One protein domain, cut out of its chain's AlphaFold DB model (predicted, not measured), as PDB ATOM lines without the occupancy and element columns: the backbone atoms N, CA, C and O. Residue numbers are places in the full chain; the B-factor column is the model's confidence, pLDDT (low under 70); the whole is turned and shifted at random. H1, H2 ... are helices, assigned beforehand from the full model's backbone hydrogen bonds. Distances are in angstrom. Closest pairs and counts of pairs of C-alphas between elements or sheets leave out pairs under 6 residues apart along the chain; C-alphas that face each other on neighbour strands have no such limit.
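What this domain is: This is residues 50 to 98 of the 129 residues of an uncharacterized protein of Nocardioides iriomotensis (UniProt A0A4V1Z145). Two helices, the shorter H2 and the long H3, make an open V, with the tight link of residues 73 to 75 at its point and a small head of residues 50 to 60, including the short H1, by the far end of H2. Residues 83 to 98 of H3 stick out as a free arm. The printed part has 49 residues with three named helices, H1, H2 and H3 in that order, and no named strand; its class is all helix. It is only just loose, close to extended, with a radius of gyration of the C-alphas of 14.1 A and spans of 40 by 27 by 17 A.

Where its parts are: Residues 50 to 56 come before the first named helix. H1 is residues 57 to 60, beginning at C-alpha 57 at (77.221, 124.341, 22.485). H2 is residues 63 to 72 and is 14.3 A long from first to last C-alpha. H3 is residues 76 to 98, 33.0 A long, from C-alpha 76 at (61.431, 133.036, 42.100) to C-alpha 98 at (47.801, 103.049, 40.935).

How they stand to each other: H1 and H2 only just touch, with 3 pairs of C-alphas within 8 A, and touch only at the corner by their link; their closest C-alphas, those of Cys 59 and Cys 65, are 5.4 A apart. H2 and H3 are close but not clearly touching, their closest C-alphas, those of Val 71 and Lys 79, being 7.6 A apart. They run opposite ways at a steep tilt of 47 degrees. H1 and H3 are apart. Every O i to N i+4 pair is within hydrogen-bond range in H2 and H3; H1 is too short for such a pair.

The domain as a whole: The two C-alphas farthest apart, those of Ala 57 and Gln 98, are 40.7 A apart. Without the free residues 83 to 98, the body spans 30 by 18 by 10 A. The printed part has no cut, and the links H1 to H2 and H2 to H3 are tight. The mean pLDDT of the printed part is 86.5, and no printed residue is under 70.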
ATOM      1  N   GLU A  50      77.218 121.567  38.397       79.81
ATOM      2  CA  GLU A  50      78.473 121.951  37.735       79.81
ATOM      3  C   GLU A  50      78.571 121.466  36.282       79.81
ATOM      4  O   GLU A  50      79.192 122.142  35.463       79.81
ATOM      5  N   HIS A  51      77.928 120.347  35.935       79.62
ATOM      6  CA  HIS A  51      78.071 119.712  34.615       79.62
ATOM      7  C   HIS A  51      76.823 119.814  33.723       79.62
ATOM      8  O   HIS A  51      76.908 119.627  32.508       79.62
ATOM      9  N   VAL A  52      75.652 120.123  34.284       82.56
ATOM     10  CA  VAL A  52      74.375 120.158  33.560       82.56
ATOM     11  C   VAL A  52      73.941 121.590  33.266       82.56
ATOM     12  O   VAL A  52      73.859 122.447  34.149       82.56
ATOM     13  N   ALA A  53      73.565 121.826  32.004       76.25
ATOM     14  CA  ALA A  53      73.082 123.119  31.520       76.25
ATOM     15  C   ALA A  53      74.072 124.265  31.817       76.25
ATOM     16  O   ALA A  53      73.676 125.345  32.258       76.25
ATOM     17  N   THR A  54      75.361 124.013  31.568       82.06
ATOM     18  CA  THR A  54      76.481 124.961  31.736       82.06
ATOM     19  C   THR A  54      76.527 126.040  30.650       82.06
ATOM     20  O   THR A  54      77.289 126.998  30.755       82.06
ATOM     21  N   GLY A  55      75.693 125.914  29.611       78.56
ATOM     22  CA  GLY A  55      75.602 126.871  28.506       78.56
ATOM     23  C   GLY A  55      76.545 126.584  27.334       78.56
ATOM     24  O   GLY A  55      76.635 127.409  26.423       78.56
ATOM     25  N   GLY A  56      77.216 125.427  27.325       84.81
ATOM     26  CA  GLY A  56      78.019 124.960  26.194       84.81
ATOM     27  C   GLY A  56      77.201 124.713  24.917       84.81
ATOM     28  O   GLY A  56      75.964 124.736  24.918       84.81
ATOM     29  N   ALA A  57      77.879 124.497  23.787       84.31
ATOM     30  CA  ALA A  57      77.221 124.341  22.485       84.31
ATOM     31  C   ALA A  57      76.324 123.090  22.444       84.31
ATOM     32  O   ALA A  57      75.240 123.117  21.855       84.31
ATOM     33  N   GLU A  58      76.740 122.038  23.144       81.81
ATOM     34  CA  GLU A  58      76.002 120.800  23.386       81.81
ATOM     35  C   GLU A  58      74.660 121.025  24.109       81.81
ATOM     36  O   GLU A  58      73.667 120.354  23.807       81.81
ATOM     37  N   CYS A  59      74.560 122.028  24.988       88.56
ATOM     38  CA  CYS A  59      73.322 122.323  25.713       88.56
ATOM     39  C   CYS A  59      72.201 122.856  24.807       88.56
ATOM     40  O   CYS A  59      71.033 122.777  25.188       88.56
ATOM     41  N   ARG A  60      72.514 123.360  23.602       86.75
ATOM     42  CA  ARG A  60      71.494 123.837  22.648       86.75
ATOM     43  C   ARG A  60      70.663 122.704  22.051       86.75
ATOM     44  O   ARG A  60      69.527 122.946  21.651       86.75
ATOM     45  N   TYR A  61      71.196 121.485  22.019       90.44
ATOM     46  CA  TYR A  61      70.544 120.327  21.400       90.44
ATOM     47  C   TYR A  61      70.022 119.307  22.419       90.44
ATOM     48  O   TYR A  61      69.207 118.456  22.073       90.44
ATOM     49  N   CYS A  62      70.447 119.401  23.681       89.88
ATOM     50  CA  CYS A  62      69.986 118.514  24.744       89.88
ATOM     51  C   CYS A  62      68.601 118.948  25.282       89.88
ATOM     52  O   CYS A  62      68.499 120.029  25.874       89.88
ATOM     53  N   PRO A  63      67.540 118.119  25.166       89.88
ATOM     54  CA  PRO A  63      66.191 118.488  25.611       89.88
ATOM     55  C   PRO A  63      66.111 118.715  27.126       89.88
ATOM     56  O   PRO A  63      65.389 119.596  27.585       89.88
ATOM     57  N   LEU A  64      66.906 117.984  27.911       88.44
ATOM     58  CA  LEU A  64      66.989 118.185  29.356       88.44
ATOM     59  C   LEU A  64      67.593 119.557  29.700       88.44
ATOM     60  O   LEU A  64      67.060 120.274  30.544       88.44
ATOM     61  N   CYS A  65      68.666 119.958  29.008       90.62
ATOM     62  CA  CYS A  65      69.294 121.266  29.218       90.62
ATOM     63  C   CYS A  65      68.357 122.421  28.841       90.62
ATOM     64  O   CYS A  65      68.341 123.442  29.531       90.62
ATOM     65  N   GLN A  66      67.549 122.259  27.789       89.94
ATOM     66  CA  GLN A  66      66.551 123.256  27.389       89.94
ATOM     67  C   GLN A  66      65.483 123.451  28.474       89.94
ATOM     68  O   GLN A  66      65.175 124.588  28.832       89.94
ATOM     69  N   VAL A  67      64.971 122.357  29.052       90.69
ATOM     70  CA  VAL A  67      63.996 122.423  30.155       90.69
ATOM     71  C   VAL A  67      64.604 123.093  31.388       90.69
ATOM     72  O   VAL A  67      63.988 123.991  31.961       90.69
ATOM     73  N   ILE A  68      65.821 122.710  31.782       89.44
ATOM     74  CA  ILE A  68      66.500 123.296  32.949       89.44
ATOM     75  C   ILE A  68      66.730 124.796  32.754       89.44
ATOM     76  O   ILE A  68      66.476 125.573  33.674       89.44
ATOM     77  N   SER A  69      67.168 125.206  31.562       87.31
ATOM     78  CA  SER A  69      67.377 126.622  31.235       87.31
ATOM     79  C   SER A  69      66.066 127.402  31.336       87.31
ATOM     80  O   SER A  69      66.006 128.409  32.037       87.31
ATOM     81  N   ALA A  70      64.979 126.869  30.765       88.62
ATOM     82  CA  ALA A  70      63.659 127.486  30.849       88.62
ATOM     83  C   ALA A  70      63.176 127.651  32.299       88.62
ATOM     84  O   ALA A  70      62.653 128.704  32.656       88.62
ATOM     85  N   VAL A  71      63.378 126.646  33.158       89.44
ATOM     86  CA  VAL A  71      63.024 126.738  34.585       89.44
ATOM     87  C   VAL A  71      63.924 127.740  35.315       89.44
ATOM     88  O   VAL A  71      63.427 128.517  36.133       89.44
ATOM     89  N   ARG A  72      65.232 127.765  35.030       87.19
ATOM     90  CA  ARG A  72      66.185 128.701  35.652       87.19
ATOM     91  C   ARG A  72      65.851 130.159  35.341       87.19
ATOM     92  O   ARG A  72      65.909 130.965  36.273       87.19
ATOM     93  N   ASP A  73      65.407 130.448  34.121       88.31
ATOM     94  CA  ASP A  73      65.039 131.795  33.665       88.31
ATOM     95  C   ASP A  73      63.719 132.318  34.266       88.31
ATOM     96  O   ASP A  73      63.419 133.509  34.172       88.31
ATOM     97  N   THR A  74      62.923 131.469  34.930       91.44
ATOM     98  CA  THR A  74      61.701 131.921  35.616       91.44
ATOM     99  C   THR A  74      61.992 132.706  36.902       91.44
ATOM    100  O   THR A  74      62.977 132.463  37.613       91.44
ATOM    101  N   SER A  75      61.091 133.635  37.241       92.06
ATOM    102  CA  SER A  75      61.169 134.401  38.489       92.06
ATOM    103  C   SER A  75      60.992 133.488  39.719       92.06
ATOM    104  O   SER A  75      60.351 132.434  39.625       92.06
ATOM    105  N   PRO A  76      61.550 133.849  40.888       87.31
ATOM    106  CA  PRO A  76      61.431 133.036  42.100       87.31
ATOM    107  C   PRO A  76      59.975 132.822  42.543       87.31
ATOM    108  O   PRO A  76      59.647 131.750  43.052       87.31
ATOM    109  N   GLU A  77      59.083 133.778  42.287       89.56
ATOM    110  CA  GLU A  77      57.646 133.651  42.552       89.56
ATOM    111  C   GLU A  77      57.020 132.563  41.665       89.56
ATOM    112  O   GLU A  77      56.277 131.704  42.142       89.56
ATOM    113  N   VAL A  78      57.377 132.530  40.376       91.81
ATOM    114  CA  VAL A  78      56.909 131.496  39.439       91.81
ATOM    115  C   VAL A  78      57.427 130.118  39.846       91.81
ATOM    116  O   VAL A  78      56.667 129.150  39.808       91.81
ATOM    117  N   LYS A  79      58.677 130.022  40.312       91.25
ATOM    118  CA  LYS A  79      59.254 128.766  40.822       91.25
ATOM    119  C   LYS A  79      58.472 128.221  42.021       91.25
ATOM    120  O   LYS A  79      58.217 127.021  42.073       91.25
ATOM    121  N   GLN A  80      58.040 129.078  42.948       89.12
ATOM    122  CA  GLN A  80      57.226 128.664  44.100       89.12
ATOM    123  C   GLN A  80      55.848 128.133  43.680       89.12
ATOM    124  O   GLN A  80      55.396 127.088  44.168       89.12
ATOM    125  N   HIS A  81      55.187 128.815  42.744       90.12
ATOM    126  CA  HIS A  81      53.905 128.356  42.209       90.12
ATOM    127  C   HIS A  81      54.050 127.051  41.422       90.12
ATOM    128  O   HIS A  81      53.234 126.143  41.585       90.12
ATOM    129  N   LEU A  82      55.117 126.922  40.634       90.50
ATOM    130  CA  LEU A  82      55.435 125.708  39.892       90.50
ATOM    131  C   LEU A  82      55.716 124.533  40.827       90.50
ATOM    132  O   LEU A  82      55.187 123.450  40.598       90.50
ATOM    133  N   ALA A  83      56.497 124.733  41.891       89.12
ATOM    134  CA  ALA A  83      56.766 123.696  42.885       89.12
ATOM    135  C   ALA A  83      55.460 123.184  43.511       89.12
ATOM    136  O   ALA A  83      55.217 121.980  43.553       89.12
ATOM    137  N   THR A  84      54.573 124.103  43.900       89.94
ATOM    138  CA  THR A  84      53.257 123.758  44.457       89.94
ATOM    139  C   THR A  84      52.406 122.975  43.453       89.94
ATOM    140  O   THR A  84      51.860 121.922  43.785       89.94
ATOM    141  N   ALA A  85      52.331 123.450  42.207       89.94
ATOM    142  CA  ALA A  85      51.587 122.786  41.139       89.94
ATOM    143  C   ALA A  85      52.152 121.395  40.812       89.94
ATOM    144  O   ALA A  85      51.390 120.453  40.597       89.94
ATOM    145  N   THR A  86      53.479 121.250  40.824       89.25
ATOM    146  CA  THR A  86      54.178 119.983  40.573       89.25
ATOM    147  C   THR A  86      53.819 118.955  41.638       89.25
ATOM    148  O   THR A  86      53.500 117.821  41.294       89.25
ATOM    149  N   THR A  87      53.762 119.347  42.913       89.81
ATOM    150  CA  THR A  87      53.309 118.456  43.991       89.81
ATOM    151  C   THR A  87      51.878 117.975  43.756       89.81
ATOM    152  O   THR A  87      51.614 116.774  43.816       89.81
ATOM    153  N   SER A  88      50.945 118.872  43.419       89.94
ATOM    154  CA  SER A  88      49.563 118.475  43.110       89.94
ATOM    155  C   SER A  88      49.479 117.542  41.897       89.94
ATOM    156  O   SER A  88      48.731 116.562  41.921       89.94
ATOM    157  N   LEU A  89      50.274 117.806  40.859       88.62
ATOM    158  CA  LEU A  89      50.352 116.970  39.663       88.62
ATOM    159  C   LEU A  89      50.905 115.574  39.977       88.62
ATOM    160  O   LEU A  89      50.331 114.585  39.527       88.62
ATOM    161  N   LEU A  90      51.974 115.477  40.771       88.69
ATOM    162  CA  LEU A  90      52.562 114.201  41.193       88.69
ATOM    163  C   LEU A  90      51.565 113.365  42.003       88.69
ATOM    164  O   LEU A  90      51.415 112.165  41.763       88.69
ATOM    165  N   HIS A  91      50.823 113.992  42.914       84.94
ATOM    166  CA  HIS A  91      49.755 113.318  43.653       84.94
ATOM    167  C   HIS A  91      48.652 112.786  42.721       84.94
ATOM    168  O   HIS A  91      48.189 111.658  42.888       84.94
ATOM    169  N   ALA A  92      48.253 113.551  41.702       85.25
ATOM    170  CA  ALA A  92      47.278 113.080  40.719       85.25
ATOM    171  C   ALA A  92      47.835 111.934  39.854       85.25
ATOM    172  O   ALA A  92      47.156 110.929  39.632       85.25
ATOM    173  N   ALA A  93      49.087 112.054  39.406       81.31
ATOM    174  CA  ALA A  93      49.763 111.053  38.588       81.31
ATOM    175  C   ALA A  93      49.902 109.714  39.323       81.31
ATOM    176  O   ALA A  93      49.598 108.670  38.747       81.31
ATOM    177  N   THR A  94      50.275 109.725  40.607       82.38
ATOM    178  CA  THR A  94      50.343 108.494  41.413       82.38
ATOM    179  C   THR A  94      48.971 107.835  41.563       82.38
ATOM    180  O   THR A  94      48.885 106.611  41.501       82.38
ATOM    181  N   GLY A  95      47.887 108.606  41.696       80.12
ATOM    182  CA  GLY A  95      46.518 108.073  41.697       80.12
ATOM    183  C   GLY A  95      46.131 107.391  40.378       80.12
ATOM    184  O   GLY A  95      45.556 106.297  40.375       80.12
ATOM    185  N   VAL A  96      46.494 107.996  39.243       79.81
ATOM    186  CA  VAL A  96      46.259 107.421  37.905       79.81
ATOM    187  C   VAL A  96      47.090 106.153  37.683       79.81
ATOM    188  O   VAL A  96      46.560 105.155  37.192       79.81
ATOM    189  N   LEU A  97      48.368 106.161  38.073       77.12
ATOM    190  CA  LEU A  97      49.260 105.006  37.945       77.12
ATOM    191  C   LEU A  97      48.795 103.830  38.813       77.12
ATOM    192  O   LEU A  97      48.713 102.710  38.313       77.12
ATOM    193  N   GLN A  98      48.386 104.079  40.061       72.25
ATOM    194  CA  GLN A  98      47.801 103.049  40.935       72.25
ATOM    195  C   GLN A  98      46.517 102.452  40.344       72.25
ATOM    196  O   GLN A  98      46.307 101.242  40.396       72.25
TER     197      GLN A  98